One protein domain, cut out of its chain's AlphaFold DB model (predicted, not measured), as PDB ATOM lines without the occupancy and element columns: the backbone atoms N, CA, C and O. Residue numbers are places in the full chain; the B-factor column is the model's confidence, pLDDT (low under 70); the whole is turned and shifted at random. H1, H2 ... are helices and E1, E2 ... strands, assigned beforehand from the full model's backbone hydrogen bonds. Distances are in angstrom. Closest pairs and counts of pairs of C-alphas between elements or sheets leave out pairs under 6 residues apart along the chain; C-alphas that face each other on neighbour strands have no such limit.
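What this domain is: This is residues 26 to 31 and 42 to 152 of the 1067 residues of the protein "Malonyl CoA-acyl carrier protein transacylase" of Piscinibacter aquaticus (UniProt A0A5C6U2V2). Picture a narrow parallel pair of strands, E1 and E2, sandwiched between H4 over one face and H5 over the other, with H3 packing on H4. Beyond H3 lies a looser end, where H1 is beside H2 and the long stretch 42 to 64 folds back on itself; H6 lies near H5 at the opposite end. The printed part has 117 residues with six named helices and two named strands, in the order H1 H2 H3 E1 H4 E2 H5 H6, and its class is mostly helix. It is only just loose, close to compact, with a radius of gyration of the C-alphas of 16.3 A and spans of 44 by 33 by 27 A.

How they stand to each other: Start at H1, residues 26 to 31, which is close to but not clearly touching H2, residues 65 to 73; their closest C-alphas, of Ala 29 and Gly 69, are 5.5 A apart. They run opposite ways at a shallow tilt of 18 degrees. Between them, residues 49 to 50 pair antiparallel with residues 57 to 58. Next find H3, residues 78 to 87, apart from H2; it touches H4, residues 103 to 111, the closest C-alphas being those of Ala 79 and Cys 109 at 5.9 A, with a steep tilt of 51 degrees, the same way. E1, residues 92 to 95, is near H3, and is the parallel neighbour of E2, residues 118 to 121, at 20 degrees; look for N 93 and O 118 at 2.8 A and N 120 and O 93 at 2.9 A. E1, H4 and E2 form a strand-helix-strand unit, two parallel neighbour strands with a helix between them in the chain, and its crossover is right-handed. The closest C-alphas of H4 and E2 are those of Ala 103 and Val 119, 5.9 A apart. For E2 and H5, residues 129 to 142, they are those of Leu 120 and Ala 136, 5.8 A apart. H6, residues 149 to 152, is near H5, with 6 pairs of C-alphas within 10 A. In H3, H4 and H5 every O i to N i+4 pair is within hydrogen-bond range, against 1 of 2 in H1 and 4 of 5 in H2; H6 is too short for such a pair.

Where its parts are: Find C-alpha 26 at (86.846, 108.080, 52.970), where H1 begins and runs 9.1 A. H2 measures 12.5 A, H3 14.3 A, E1 10.1 A, H4 12.4 A and E2 10.2 A. From C-alpha 129 at (64.780, 78.936, 53.178), H5 runs 20.0 A. H6 spans 4.9 A to C-alpha 152 at (52.690, 82.826, 48.659).

The domain as a whole: The C-alphas farthest apart are those of Ala 27 and Val 150, 47.5 A. Residues 32 to 41 are cut out, and C-alphas 31 and 42 are 17.3 A apart across the cut. Of the links printed whole, none is long. The mean pLDDT of the printed part is 83.3; look for values under 70 at residues 26 to 31, 42 to 45, 59 to 62 and 113.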
ATOM      1  N   ASP A  26      86.693 106.808  53.694       50.62
ATOM      2  CA  ASP A  26      86.846 108.080  52.970       50.62
ATOM      3  C   ASP A  26      87.417 107.915  51.550       50.62
ATOM      4  O   ASP A  26      86.946 108.555  50.609       50.62
ATOM      5  N   ALA A  27      88.359 106.988  51.340       48.53
ATOM      6  CA  ALA A  27      88.982 106.777  50.025       48.53
ATOM      7  C   ALA A  27      88.076 106.048  49.007       48.53
ATOM      8  O   ALA A  27      88.273 106.168  47.792       48.53
ATOM      9  N   ALA A  28      87.091 105.279  49.482       50.28
ATOM     10  CA  ALA A  28      86.094 104.615  48.640       50.28
ATOM     11  C   ALA A  28      84.872 105.518  48.398       50.28
ATOM     12  O   ALA A  28      84.389 105.608  47.268       50.28
ATOM     13  N   ALA A  29      84.432 106.270  49.415       49.34
ATOM     14  CA  ALA A  29      83.301 107.189  49.312       49.34
ATOM     15  C   ALA A  29      83.551 108.347  48.327       49.34
ATOM     16  O   ALA A  29      82.635 108.730  47.598       49.34
ATOM     17  N   CYS A  30      84.791 108.846  48.215       49.16
ATOM     18  CA  CYS A  30      85.155 109.850  47.206       49.16
ATOM     19  C   CYS A  30      84.981 109.364  45.753       49.16
ATOM     20  O   CYS A  30      84.687 110.177  44.880       49.16
ATOM     21  N   ARG A  31      85.105 108.056  45.476       53.50
ATOM     22  CA  ARG A  31      84.874 107.489  44.130       53.50
ATOM     23  C   ARG A  31      83.400 107.221  43.827       53.50
ATOM     24  O   ARG A  31      83.022 107.233  42.663       53.50
ATOM     25  N   GLY A  42      68.599 108.535  42.797       65.31
ATOM     26  CA  GLY A  42      67.638 108.193  43.840       65.31
ATOM     27  C   GLY A  42      66.199 108.424  43.383       65.31
ATOM     28  O   GLY A  42      65.893 109.434  42.749       65.31
ATOM     29  N   ARG A  43      65.296 107.503  43.727       67.81
ATOM     30  CA  ARG A  43      63.843 107.695  43.589       67.81
ATOM     31  C   ARG A  43      63.237 107.994  44.955       67.81
ATOM     32  O   ARG A  43      63.761 107.553  45.977       67.81
ATOM     33  N   ALA A  44      62.128 108.727  44.970       68.44
ATOM     34  CA  ALA A  44      61.336 108.878  46.184       68.44
ATOM     35  C   ALA A  44      60.828 107.499  46.640       68.44
ATOM     36  O   ALA A  44      60.396 106.688  45.816       68.44
ATOM     37  N   ALA A  45      60.910 107.225  47.942       68.38
ATOM     38  CA  ALA A  45      60.422 105.974  48.501       68.38
ATOM     39  C   ALA A  45      58.889 105.918  48.410       68.38
ATOM     40  O   ALA A  45      58.202 106.867  48.782       68.38
ATOM     41  N   VAL A  46      58.362 104.797  47.914       72.50
ATOM     42  CA  VAL A  46      56.910 104.558  47.793       72.50
ATOM     43  C   VAL A  46      56.288 104.196  49.149       72.50
ATOM     44  O   VAL A  46      55.100 104.406  49.366       72.50
ATOM     45  N   LEU A  47      57.101 103.690  50.082       80.62
ATOM     46  CA  LEU A  47      56.728 103.405  51.466       80.62
ATOM     47  C   LEU A  47      57.518 104.313  52.422       80.62
ATOM     48  O   LEU A  47      58.643 104.696  52.089       80.62
ATOM     49  N   PRO A  48      56.978 104.636  53.613       83.12
ATOM     50  CA  PRO A  48      57.732 105.342  54.642       83.12
ATOM     51  C   PRO A  48      59.026 104.596  54.991       83.12
ATOM     52  O   PRO A  48      58.999 103.409  55.306       83.12
ATOM     53  N   VAL A  49      60.156 105.299  54.952       86.56
ATOM     54  CA  VAL A  49      61.466 104.769  55.355       86.56
ATOM     55  C   VAL A  49      61.874 105.474  56.636       86.56
ATOM     56  O   VAL A  49      61.847 106.697  56.674       86.56
ATOM     57  N   TYR A  50      62.283 104.743  57.669       90.94
ATOM     58  CA  TYR A  50      62.975 105.337  58.816       90.94
ATOM     59  C   TYR A  50      64.461 105.111  58.602       90.94
ATOM     60  O   TYR A  50      64.912 103.978  58.422       90.94
ATOM     61  N   SER A  51      65.211 106.201  58.525       88.19
ATOM     62  CA  SER A  51      66.615 106.137  58.148       88.19
ATOM     63  C   SER A  51      67.472 105.878  59.377       88.19
ATOM     64  O   SER A  51      67.431 106.631  60.341       88.19
ATOM     65  N   THR A  52      68.338 104.869  59.312       89.69
ATOM     66  CA  THR A  52      69.377 104.659  60.329       89.69
ATOM     67  C   THR A  52      70.561 105.621  60.178       89.69
ATOM     68  O   THR A  52      71.502 105.546  60.957       89.69
ATOM     69  N   VAL A  53      70.525 106.539  59.207       87.75
ATOM     70  CA  VAL A  53      71.477 107.657  59.095       87.75
ATOM     71  C   VAL A  53      70.964 108.864  59.886       87.75
ATOM     72  O   VAL A  53      71.728 109.508  60.599       87.75
ATOM     73  N   THR A  54      69.664 109.167  59.798       84.31
ATOM     74  CA  THR A  54      69.063 110.327  60.486       84.31
ATOM     75  C   THR A  54      68.378 109.982  61.808       84.31
ATOM     76  O   THR A  54      68.163 110.887  62.607       84.31
ATOM     77  N   GLY A  55      68.070 108.709  62.064       86.19
ATOM     78  CA  GLY A  55      67.398 108.234  63.279       86.19
ATOM     79  C   GLY A  55      65.881 108.459  63.311       86.19
ATOM     80  O   GLY A  55      65.266 108.171  64.330       86.19
ATOM     81  N   ASP A  56      65.266 108.955  62.232       84.50
ATOM     82  CA  ASP A  56      63.837 109.303  62.193       84.50
ATOM     83  C   ASP A  56      63.197 108.982  60.826       84.50
ATOM     84  O   ASP A  56      63.874 108.555  59.876       84.50
ATOM     85  N   ARG A  57      61.878 109.173  60.717       87.06
ATOM     86  CA  ARG A  57      61.100 109.009  59.490       87.06
ATOM     87  C   ARG A  57      61.622 109.948  58.406       87.06
ATOM     88  O   ARG A  57      61.634 111.168  58.533       87.06
ATOM     89  N   HIS A  58      62.027 109.362  57.294       79.25
ATOM     90  CA  HIS A  58      62.594 110.063  56.156       79.25
ATOM     91  C   HIS A  58      61.481 110.667  55.294       79.25
ATOM     92  O   HIS A  58      60.771 109.949  54.588       79.25
ATOM     93  N   SER A  59      61.322 111.991  55.331       62.84
ATOM     94  CA  SER A  59      60.330 112.727  54.539       62.84
ATOM     95  C   SER A  59      61.002 113.678  53.541       62.84
ATOM     96  O   SER A  59      61.275 114.834  53.850       62.84
ATOM     97  N   GLY A  60      61.249 113.199  52.317       60.16
ATOM     98  CA  GLY A  60      61.389 114.079  51.147       60.16
ATOM     99  C   GLY A  60      62.787 114.322  50.559       60.16
ATOM    100  O   GLY A  60      62.864 114.983  49.529       60.16
ATOM    101  N   THR A  61      63.886 113.788  51.105       58.62
ATOM    102  CA  THR A  61      65.210 113.870  50.435       58.62
ATOM    103  C   THR A  61      65.446 112.640  49.538       58.62
ATOM    104  O   THR A  61      65.156 111.528  49.978       58.62
ATOM    105  N   PRO A  62      65.975 112.757  48.304       63.22
ATOM    106  CA  PRO A  62      66.286 111.584  47.484       63.22
ATOM    107  C   PRO A  62      67.321 110.677  48.171       63.22
ATOM    108  O   PRO A  62      68.325 111.159  48.692       63.22
ATOM    109  N   VAL A  63      67.091 109.361  48.165       74.44
ATOM    110  CA  VAL A  63      68.100 108.361  48.561       74.44
ATOM    111  C   VAL A  63      69.114 108.257  47.420       74.44
ATOM    112  O   VAL A  63      68.981 107.427  46.524       74.44
ATOM    113  N   ASP A  64      70.062 109.188  47.393       74.62
ATOM    114  CA  ASP A  64      71.052 109.355  46.331       74.62
ATOM    115  C   ASP A  64      72.433 108.789  46.714       74.62
ATOM    116  O   ASP A  64      72.650 108.256  47.807       74.62
ATOM    117  N   ALA A  65      73.398 108.894  45.799       79.56
ATOM    118  CA  ALA A  65      74.765 108.439  46.041       79.56
ATOM    119  C   ALA A  65      75.407 109.099  47.280       79.56
ATOM    120  O   ALA A  65      76.193 108.459  47.982       79.56
ATOM    121  N   ALA A  66      75.046 110.350  47.597       77.88
ATOM    122  CA  ALA A  66      75.542 111.039  48.783       77.88
ATOM    123  C   ALA A  66      74.940 110.454  50.070       77.88
ATOM    124  O   ALA A  66      75.662 110.280  51.054       77.88
ATOM    125  N   TYR A  67      73.655 110.089  50.063       80.25
ATOM    126  CA  TYR A  67      73.004 109.383  51.166       80.25
ATOM    127  C   TYR A  67      73.660 108.025  51.442       80.25
ATOM    128  O   TYR A  67      73.999 107.744  52.591       80.25
ATOM    129  N   PHE A  68      73.907 107.204  50.415       81.81
ATOM    130  CA  PHE A  68      74.610 105.924  50.600       81.81
ATOM    131  C   PHE A  68      76.050 106.131  51.077       81.81
ATOM    132  O   PHE A  68      76.526 105.409  51.952       81.81
ATOM    133  N   GLY A  69      76.722 107.166  50.565       80.75
ATOM    134  CA  GLY A  69      78.042 107.563  51.037       80.75
ATOM    135  C   GLY A  69      78.057 107.934  52.522       80.75
ATOM    136  O   GLY A  69      79.036 107.626  53.194       80.75
ATOM    137  N   ARG A  70      77.002 108.579  53.037       82.81
ATOM    138  CA  ARG A  70      76.823 108.831  54.478       82.81
ATOM    139  C   ARG A  70      76.496 107.555  55.241       82.81
ATOM    140  O   ARG A  70      77.116 107.298  56.255       82.81
ATOM    141  N   ASN A  71      75.610 106.704  54.730       83.12
ATOM    142  CA  ASN A  71      75.228 105.457  55.399       83.12
ATOM    143  C   ASN A  71      76.407 104.509  55.688       83.12
ATOM    144  O   ASN A  71      76.379 103.800  56.685       83.12
ATOM    145  N   VAL A  72      77.441 104.515  54.841       83.12
ATOM    146  CA  VAL A  72      78.654 103.700  55.035       83.12
ATOM    147  C   VAL A  72      79.687 104.370  55.959       83.12
ATOM    148  O   VAL A  72      80.551 103.682  56.501       83.12
ATOM    149  N   ARG A  73      79.639 105.701  56.119       82.31
ATOM    150  CA  ARG A  73      80.635 106.488  56.874       82.31
ATOM    151  C   ARG A  73      80.162 106.902  58.263       82.31
ATOM    152  O   ARG A  73      80.954 106.882  59.200       82.31
ATOM    153  N   ASP A  74      78.900 107.283  58.369       85.38
ATOM    154  CA  ASP A  74      78.299 107.828  59.576       85.38
ATOM    155  C   ASP A  74      77.788 106.700  60.485       85.38
ATOM    156  O   ASP A  74      77.542 105.570  60.052       85.38
ATOM    157  N   THR A  75      77.604 107.012  61.767       88.88
ATOM    158  CA  THR A  75      77.093 106.064  62.765       88.88
ATOM    159  C   THR A  75      75.690 105.568  62.407       88.88
ATOM    160  O   THR A  75      74.790 106.360  62.132       88.88
ATOM    161  N   VAL A  76      75.474 104.253  62.504       90.19
ATOM    162  CA  VAL A  76      74.151 103.636  62.340       90.19
ATOM    163  C   VAL A  76      73.296 103.896  63.585       90.19
ATOM    164  O   VAL A  76      73.461 103.253  64.622       90.19
ATOM    165  N   ARG A  77      72.342 104.820  63.477       92.12
ATOM    166  CA  ARG A  77      71.393 105.229  64.529       92.12
ATOM    167  C   ARG A  77      70.209 104.260  64.628       92.12
ATOM    168  O   ARG A  77      69.059 104.626  64.397       92.12
ATOM    169  N   PHE A  78      70.500 102.989  64.911       91.81
ATOM    170  CA  PHE A  78      69.514 101.899  64.888       91.81
ATOM    171  C   PHE A  78      68.432 102.035  65.968       91.81
ATOM    172  O   PHE A  78      67.247 101.992  65.645       91.81
ATOM    173  N   ALA A  79      68.830 102.236  67.229       90.94
ATOM    174  CA  ALA A  79      67.893 102.339  68.350       90.94
ATOM    175  C   ALA A  79      66.918 103.515  68.182       90.94
ATOM    176  O   ALA A  79      65.720 103.370  68.400       90.94
ATOM    177  N   GLU A  80      67.419 104.653  67.698       91.12
ATOM    178  CA  GLU A  80      66.607 105.842  67.439       91.12
ATOM    179  C   GLU A  80      65.558 105.593  66.348       91.12
ATOM    180  O   GLU A  80      64.383 105.906  66.537       91.12
ATOM    181  N   ALA A  81      65.956 104.943  65.248       91.94
ATOM    182  CA  ALA A  81      65.046 104.614  64.156       91.94
ATOM    183  C   ALA A  81      63.964 103.602  64.580       91.94
ATOM    184  O   ALA A  81      62.795 103.783  64.240       91.94
ATOM    185  N   ILE A  82      64.320 102.564  65.350       92.81
ATOM    186  CA  ILE A  82      63.344 101.599  65.887       92.81
ATOM    187  C   ILE A  82      62.417 102.272  66.903       92.81
ATOM    188  O   ILE A  82      61.203 102.087  66.834       92.81
ATOM    189  N   GLY A  83      62.950 103.111  67.794       90.50
ATOM    190  CA  GLY A  83      62.151 103.882  68.745       90.50
ATOM    191  C   GLY A  83      61.175 104.845  68.058       90.50
ATOM    192  O   GLY A  83      60.044 105.007  68.514       90.50
ATOM    193  N   ALA A  84      61.559 105.455  66.933       89.81
ATOM    194  CA  ALA A  84      60.653 106.250  66.103       89.81
ATOM    195  C   ALA A  84      59.528 105.393  65.489       89.81
ATOM    196  O   ALA A  84      58.365 105.777  65.572       89.81
ATOM    197  N   MET A  85      59.837 104.201  64.964       92.06
ATOM    198  CA  MET A  85      58.811 103.275  64.460       92.06
ATOM    199  C   MET A  85      57.834 102.829  65.562       92.06
ATOM    200  O   MET A  85      56.624 102.809  65.350       92.06
ATOM    201  N   VAL A  86      58.326 102.493  66.757       90.69
ATOM    202  CA  VAL A  86      57.458 102.087  67.877       90.69
ATOM    203  C   VAL A  86      56.555 103.244  68.320       90.69
ATOM    204  O   VAL A  86      55.361 103.030  68.530       90.69
ATOM    205  N   ARG A  87      57.081 104.477  68.391       89.31
ATOM    206  CA  ARG A  87      56.284 105.683  68.694       89.31
ATOM    207  C   ARG A  87      55.197 105.953  67.654       89.31
ATOM    208  O   ARG A  87      54.103 106.364  68.028       89.31
ATOM    209  N   ASP A  88      55.465 105.648  66.389       90.25
ATOM    210  CA  ASP A  88      54.488 105.755  65.300       90.25
ATOM    211  C   ASP A  88      53.498 104.568  65.249       90.25
ATOM    212  O   ASP A  88      52.665 104.484  64.345       90.25
ATOM    213  N   GLY A  89      53.545 103.662  66.236       88.94
ATOM    214  CA  GLY A  89      52.556 102.601  66.450       88.94
ATOM    215  C   GLY A  89      52.870 101.268  65.767       88.94
ATOM    216  O   GLY A  89      52.014 100.380  65.730       88.94
ATOM    217  N   TYR A  90      54.078 101.086  65.225       90.44
ATOM    218  CA  TYR A  90      54.476  99.812  64.624       90.44
ATOM    219  C   TYR A  90      54.854  98.785  65.702       90.44
ATOM    220  O   TYR A  90      55.774  98.991  66.489       90.44
ATOM    221  N   THR A  91      54.158  97.644  65.708       89.19
ATOM    222  CA  THR A  91      54.315  96.579  66.720       89.19
ATOM    223  C   THR A  91      54.793  95.237  66.162       89.19
ATOM    224  O   THR A  91      55.002  94.291  66.917       89.19
ATOM    225  N   ALA A  92      54.972  95.128  64.845       91.31
ATOM    226  CA  ALA A  92      55.427  93.910  64.180       91.31
ATOM    227  C   ALA A  92      56.603  94.226  63.252       91.31
ATOM    228  O   ALA A  92      56.487  95.079  62.373       91.31
ATOM    229  N   PHE A  93      57.714  93.516  63.436       92.00
ATOM    230  CA  PHE A  93      58.962  93.711  62.706       92.00
ATOM    231  C   PHE A  93      59.375  92.406  62.031       92.00
ATOM    232  O   PHE A  93      59.375  91.345  62.655       92.00
ATOM    233  N   VAL A  94      59.759  92.486  60.758       92.44
ATOM    234  CA  VAL A  94      60.356  91.362  60.029       92.44
ATOM    235  C   VAL A  94      61.803  91.705  59.729       92.44
ATOM    236  O   VAL A  94      62.089  92.631  58.972       92.44
ATOM    237  N   GLU A  95      62.723  90.955  60.318       92.94
ATOM    238  CA  GLU A  95      64.143  91.061  60.024       92.94
ATOM    239  C   GLU A  95      64.440  90.337  58.707       92.94
ATOM    240  O   GLU A  95      64.393  89.104  58.634       92.94
ATOM    241  N   ILE A  96      64.732  91.118  57.663       91.88
ATOM    242  CA  ILE A  96      65.095  90.606  56.341       91.88
ATOM    243  C   ILE A  96      66.612  90.416  56.281       91.88
ATOM    244  O   ILE A  96      67.370  91.368  56.111       91.88
ATOM    245  N   GLY A  97      67.056  89.170  56.406       87.25
ATOM    246  CA  GLY A  97      68.471  88.809  56.384       87.25
ATOM    247  C   GLY A  97      68.687  87.299  56.382       87.25
ATOM    248  O   GLY A  97      67.761  86.527  56.621       87.25
ATOM    249  N   ALA A  98      69.921  86.860  56.108       85.00
ATOM    250  CA  ALA A  98      70.289  85.436  56.063       85.00
ATOM    251  C   ALA A  98      70.180  84.727  57.431       85.00
ATOM    252  O   ALA A  98      70.125  83.497  57.498       85.00
ATOM    253  N   HIS A  99      70.173  85.491  58.525       88.19
ATOM    254  CA  HIS A  99      70.020  85.015  59.897       88.19
ATOM    255  C   HIS A  99      69.580  86.176  60.801       88.19
ATOM    256  O   HIS A  99      70.110  87.269  60.599       88.19
ATOM    257  N   PRO A 100      68.682  85.970  61.785       88.06
ATOM    258  CA  PRO A 100      68.282  87.036  62.687       88.06
ATOM    259  C   PRO A 100      69.392  87.349  63.684       88.06
ATOM    260  O   PRO A 100      69.737  86.516  64.523       88.06
ATOM    261  N   VAL A 101      69.938  88.552  63.601       90.88
ATOM    262  CA  VAL A 101      70.928  89.090  64.541       90.88
ATOM    263  C   VAL A 101      70.413  90.339  65.256       90.88
ATOM    264  O   VAL A 101      70.997  90.747  66.255       90.88
ATOM    265  N   LEU A 102      69.313  90.936  64.782       90.62
ATOM    266  CA  LEU A 102      68.760  92.187  65.308       90.62
ATOM    267  C   LEU A 102      67.538  91.983  66.207       90.62
ATOM    268  O   LEU A 102      67.119  92.925  66.874       90.62
ATOM    269  N   ALA A 103      66.978  90.773  66.260       86.50
ATOM    270  CA  ALA A 103      65.747  90.502  67.000       86.50
ATOM    271  C   ALA A 103      65.789  90.918  68.482       86.50
ATOM    272  O   ALA A 103      64.845  91.542  68.965       86.50
ATOM    273  N   ALA A 104      66.889  90.622  69.186       86.75
ATOM    274  CA  ALA A 104      67.066  91.020  70.584       86.75
ATOM    275  C   ALA A 104      67.136  92.548  70.735       86.75
ATOM    276  O   ALA A 104      66.455  93.109  71.588       86.75
ATOM    277  N   ASN A 105      67.870  93.218  69.843       91.19
ATOM    278  CA  ASN A 105      68.038  94.671  69.868       91.19
ATOM    279  C   ASN A 105      66.707  95.398  69.604       91.19
ATOM    280  O   ASN A 105      66.424  96.413  70.229       91.19
ATOM    281  N   ILE A 106      65.871  94.877  68.697       90.31
ATOM    282  CA  ILE A 106      64.538  95.437  68.414       90.31
ATOM    283  C   ILE A 106      63.624  95.293  69.637       90.31
ATOM    284  O   ILE A 106      62.926  96.241  69.993       90.31
ATOM    285  N   ALA A 107      63.639  94.127  70.291       86.31
ATOM    286  CA  ALA A 107      62.854  93.889  71.499       86.31
ATOM    287  C   ALA A 107      63.298  94.792  72.662       86.31
ATOM    288  O   ALA A 107      62.451  95.330  73.371       86.31
ATOM    289  N   GLU A 108      64.605  95.000  72.825       87.50
ATOM    290  CA  GLU A 108      65.172  95.893  73.839       87.50
ATOM    291  C   GLU A 108      64.759  97.356  73.606       87.50
ATOM    292  O   GLU A 108      64.230  97.992  74.515       87.50
ATOM    293  N   CYS A 109      64.869  97.854  72.368       87.44
ATOM    294  CA  CYS A 109      64.435  99.214  72.017       87.44
ATOM    295  C   CYS A 109      62.931  99.436  72.265       87.44
ATOM    296  O   CYS A 109      62.507 100.531  72.629       87.44
ATOM    297  N   ALA A 110      62.100  98.411  72.059       83.31
ATOM    298  CA  ALA A 110      60.662  98.499  72.305       83.31
ATOM    299  C   ALA A 110      60.300  98.415  73.800       83.31
ATOM    300  O   ALA A 110      59.352  99.071  74.246       83.31
ATOM    301  N   ALA A 111      61.072  97.650  74.581       80.12
ATOM    302  CA  ALA A 111      60.897  97.526  76.024       80.12
ATOM    303  C   ALA A 111      61.137  98.857  76.754       80.12
ATOM    304  O   ALA A 111      60.406  99.160  77.697       80.12
ATOM    305  N   GLU A 112      62.071  99.691  76.281       74.38
ATOM    306  CA  GLU A 112      62.264 101.061  76.792       74.38
ATOM    307  C   GLU A 112      60.991 101.922  76.666       74.38
ATOM    308  O   GLU A 112      60.730 102.777  77.511       74.38
ATOM    309  N   GLY A 113      60.152 101.655  75.659       68.31
ATOM    310  CA  GLY A 113      58.851 102.298  75.460       68.31
ATOM    311  C   GLY A 113      57.667 101.597  76.139       68.31
ATOM    312  O   GLY A 113      56.535 102.033  75.948       68.31
ATOM    313  N   SER A 114      57.886 100.515  76.900       78.94
ATOM    314  CA  SER A 114      56.831  99.644  77.465       78.94
ATOM    315  C   SER A 114      55.858  99.057  76.426       78.94
ATOM    316  O   SER A 114      54.719  98.721  76.754       78.94
ATOM    317  N   VAL A 115      56.294  98.906  75.170       80.62
ATOM    318  CA  VAL A 115      55.488  98.326  74.084       80.62
ATOM    319  C   VAL A 115      55.997  96.923  73.768       80.62
ATOM    320  O   VAL A 115      57.166  96.727  73.450       80.62
ATOM    321  N   SER A 116      55.108  95.931  73.817       83.31
ATOM    322  CA  SER A 116      55.431  94.580  73.350       83.31
ATOM    323  C   SER A 116      55.425  94.537  71.823       83.31
ATOM    324  O   SER A 116      54.446  94.940  71.193       83.31
ATOM    325  N   VAL A 117      56.493  94.007  71.227       88.25
ATOM    326  CA  VAL A 117      56.644  93.889  69.770       88.25
ATOM    327  C   VAL A 117      56.839  92.438  69.344       88.25
ATOM    328  O   VAL A 117      57.476  91.644  70.035       88.25
ATOM    329  N   HIS A 118      56.311  92.090  68.174       89.69
ATOM    330  CA  HIS A 118      56.538  90.798  67.535       89.69
ATOM    331  C   HIS A 118      57.681  90.918  66.531       89.69
ATOM    332  O   HIS A 118      57.554  91.644  65.545       89.69
ATOM    333  N   VAL A 119      58.784  90.198  66.753       91.25
ATOM    334  CA  VAL A 119      59.934  90.198  65.837       91.25
ATOM    335  C   VAL A 119      60.078  88.838  65.167       91.25
ATOM    336  O   VAL A 119      60.224  87.809  65.827       91.25
ATOM    337  N   LEU A 120      60.021  88.834  63.841       92.31
ATOM    338  CA  LEU A 120      60.044  87.642  62.999       92.31
ATOM    339  C   LEU A 120      61.281  87.666  62.106       92.31
ATOM    340  O   LEU A 120      61.718  88.721  61.663       92.31
ATOM    341  N   ALA A 121      61.842  86.495  61.824       91.62
ATOM    342  CA  ALA A 121      63.038  86.362  60.997       91.62
ATOM    343  C   ALA A 121      62.669  85.827  59.613       91.62
ATOM    344  O   ALA A 121      61.978  84.812  59.534       91.62
ATOM    345  N   SER A 122      63.174  86.438  58.540       90.31
ATOM    346  CA  SER A 122      62.919  85.955  57.177       90.31
ATOM    347  C   SER A 122      63.621  84.628  56.861       90.31
ATOM    348  O   SER A 122      63.109  83.824  56.088       90.31
ATOM    349  N   MET A 123      64.815  84.401  57.425       91.19
ATOM    350  CA  MET A 123      65.618  83.188  57.224       91.19
ATOM    351  C   MET A 123      66.410  82.842  58.486       91.19
ATOM    352  O   MET A 123      66.688  83.706  59.313       91.19
ATOM    353  N   ARG A 124      66.810  81.576  58.637       87.31
ATOM    354  CA  ARG A 124      67.717  81.114  59.698       87.31
ATOM    355  C   ARG A 124      68.780  80.203  59.087       87.31
ATOM    356  O   ARG A 124      68.475  79.445  58.170       87.31
ATOM    357  N   ARG A 125      70.013  80.264  59.607       87.38
ATOM    358  CA  ARG A 125      71.087  79.340  59.218       87.38
ATOM    359  C   ARG A 125      70.639  77.904  59.456       87.38
ATOM    360  O   ARG A 125      69.883  77.646  60.391       87.38
ATOM    361  N   GLU A 126      71.104  77.011  58.587       87.38
ATOM    362  CA  GLU A 126      70.863  75.564  58.684       87.38
ATOM    363  C   GLU A 126      69.380  75.163  58.623       87.38
ATOM    364  O   GLU A 126      69.018  74.043  58.977       87.38
ATOM    365  N   ARG A 127      68.506  76.054  58.134       86.81
ATOM    366  CA  ARG A 127      67.098  75.750  57.868       86.81
ATOM    367  C   ARG A 127      66.743  75.944  56.396       86.81
ATOM    368  O   ARG A 127      67.276  76.856  55.758       86.81
ATOM    369  N   PRO A 128      65.813  75.142  55.849       91.56
ATOM    370  CA  PRO A 128      65.295  75.360  54.506       91.56
ATOM    371  C   PRO A 128      64.688  76.765  54.362       91.56
ATOM    372  O   PRO A 128      63.806  77.162  55.123       91.56
ATOM    373  N   GLN A 129      65.142  77.521  53.359       87.69
ATOM    374  CA  GLN A 129      64.780  78.936  53.178       87.69
ATOM    375  C   GLN A 129      63.269  79.140  52.994       87.69
ATOM    376  O   GLN A 129      62.683  80.037  53.598       87.69
ATOM    377  N   ARG A 130      62.619  78.271  52.204       88.25
ATOM    378  CA  ARG A 130      61.168  78.323  51.965       88.25
ATOM    379  C   ARG A 130      60.367  78.089  53.245       88.25
ATOM    380  O   ARG A 130      59.376  78.768  53.476       88.25
ATOM    381  N   GLU A 131      60.801  77.148  54.077       88.81
ATOM    382  CA  GLU A 131      60.143  76.845  55.348       88.81
ATOM    383  C   GLU A 131      60.258  78.020  56.326       88.81
ATOM    384  O   GLU A 131      59.262  78.428  56.915       88.81
ATOM    385  N   ALA A 132      61.451  78.612  56.442       88.44
ATOM    386  CA  ALA A 132      61.680  79.766  57.307       88.44
ATOM    387  C   ALA A 132      60.825  80.980  56.893       88.44
ATOM    388  O   ALA A 132      60.226  81.628  57.751       88.44
ATOM    389  N   MET A 133      60.698  81.237  55.587       89.94
ATOM    390  CA  MET A 133      59.846  82.314  55.077       89.94
ATOM    391  C   MET A 133      58.353  82.041  55.330       89.94
ATOM    392  O   MET A 133      57.631  82.934  55.766       89.94
ATOM    393  N   LEU A 134      57.884  80.802  55.132       89.94
ATOM    394  CA  LEU A 134      56.498  80.422  55.440       89.94
ATOM    395  C   LEU A 134      56.184  80.554  56.938       89.94
ATOM    396  O   LEU A 134      55.101  81.015  57.296       89.94
ATOM    397  N   GLN A 135      57.135  80.211  57.812       89.69
ATOM    398  CA  GLN A 135      57.017  80.424  59.258       89.69
ATOM    399  C   GLN A 135      56.934  81.917  59.609       89.69
ATOM    400  O   GLN A 135      56.155  82.286  60.488       89.69
ATOM    401  N   ALA A 136      57.669  82.784  58.908       90.88
ATOM    402  CA  ALA A 136      57.555  84.233  59.078       90.88
ATOM    403  C   ALA A 136      56.171  84.753  58.648       90.88
ATOM    404  O   ALA A 136      55.554  85.516  59.390       90.88
ATOM    405  N   CYS A 137      55.632  84.294  57.512       91.00
ATOM    406  CA  CYS A 137      54.267  84.624  57.085       91.00
ATOM    407  C   CYS A 137      53.215  84.135  58.095       91.00
ATOM    408  O   CYS A 137      52.312  84.887  58.456       91.00
ATOM    409  N   ALA A 138      53.348  82.907  58.604       88.31
ATOM    410  CA  ALA A 138      52.448  82.368  59.624       88.31
ATOM    411  C   ALA A 138      52.529  83.160  60.940       88.31
ATOM    412  O   ALA A 138      51.502  83.455  61.548       88.31
ATOM    413  N   GLY A 139      53.735  83.564  61.347       89.88
ATOM    414  CA  GLY A 139      53.946  84.431  62.505       89.88
ATOM    415  C   GLY A 139      53.303  85.810  62.337       89.88
ATOM    416  O   GLY A 139      52.686  86.307  63.276       89.88
ATOM    417  N   LEU A 140      53.380  86.408  61.141       89.62
ATOM    418  CA  LEU A 140      52.692  87.666  60.826       89.62
ATOM    419  C   LEU A 140      51.171  87.511  60.923       89.62
ATOM    420  O   LEU A 140      50.506  88.389  61.468       89.62
ATOM    421  N   TYR A 141      50.636  86.390  60.438       88.12
ATOM    422  CA  TYR A 141      49.212  86.080  60.536       88.12
ATOM    423  C   TYR A 141      48.742  85.900  61.981       88.12
ATOM    424  O   TYR A 141      47.763  86.517  62.393       88.12
ATOM    425  N   ALA A 142      49.495  85.150  62.790       85.75
ATOM    426  CA  ALA A 142      49.226  84.998  64.220       85.75
ATOM    427  C   ALA A 142      49.324  86.328  64.993       85.75
ATOM    428  O   ALA A 142      48.618  86.519  65.979       85.75
ATOM    429  N   ALA A 143      50.150  87.268  64.522       82.62
ATOM    430  CA  ALA A 143      50.246  88.630  65.050       82.62
ATOM    431  C   ALA A 143      49.143  89.580  64.521       82.62
ATOM    432  O   ALA A 143      49.240  90.797  64.694       82.62
ATOM    433  N   GLY A 144      48.109  89.053  63.853       82.81
ATOM    434  CA  GLY A 144      46.955  89.817  63.372       82.81
ATOM    435  C   GLY A 144      47.185  90.581  62.064       82.81
ATOM    436  O   GLY A 144      46.436  91.507  61.754       82.81
ATOM    437  N   ARG A 145      48.227  90.244  61.292       88.38
ATOM    438  CA  ARG A 145      48.443  90.779  59.934       88.38
ATOM    439  C   ARG A 145      47.859  89.823  58.894       88.38
ATOM    440  O   ARG A 145      47.667  88.649  59.168       88.38
ATOM    441  N   ALA A 146      47.588  90.303  57.685       84.81
ATOM    442  CA  ALA A 146      47.030  89.478  56.613       84.81
ATOM    443  C   ALA A 146      48.039  89.348  55.457       84.81
ATOM    444  O   ALA A 146      48.006  90.167  54.538       84.81
ATOM    445  N   PRO A 147      48.979  88.381  55.505       86.31
ATOM    446  CA  PRO A 147      49.803  88.053  54.346       86.31
ATOM    447  C   PRO A 147      48.930  87.658  53.150       86.31
ATOM    448  O   PRO A 147      47.925  86.968  53.317       86.31
ATOM    449  N   ASP A 148      49.336  88.048  51.942       86.69
ATOM    450  CA  ASP A 148      48.692  87.587  50.711       86.69
ATOM    451  C   ASP A 148      49.064  86.120  50.447       86.69
ATOM    452  O   ASP A 148      50.090  85.794  49.846       86.69
ATOM    453  N   TRP A 149      48.223  85.214  50.938       85.12
ATOM    454  CA  TRP A 149      48.434  83.775  50.812       85.12
ATOM    455  C   TRP A 149      48.351  83.272  49.367       85.12
ATOM    456  O   TRP A 149      48.969  82.250  49.052       85.12
ATOM    457  N   VAL A 150      47.656  83.994  48.481       82.94
ATOM    458  CA  VAL A 150      47.583  83.662  47.051       82.94
ATOM    459  C   VAL A 150      48.940  83.915  46.395       82.94
ATOM    460  O   VAL A 150      49.445  83.050  45.676       82.94
ATOM    461  N   ALA A 151      49.589  85.038  46.715       82.62
ATOM    462  CA  ALA A 151      50.949  85.328  46.255       82.62
ATOM    463  C   ALA A 151      51.994  84.334  46.807       82.62
ATOM    464  O   ALA A 151      52.978  84.034  46.130       82.62
ATOM    465  N   VAL A 152      51.779  83.791  48.012       82.62
ATOM    466  CA  VAL A 152      52.690  82.826  48.659       82.62
ATOM    467  C   VAL A 152      52.586  81.413  48.065       82.62
ATOM    468  O   VAL A 152      53.608  80.735  47.925       82.62
TER     469      VAL A 152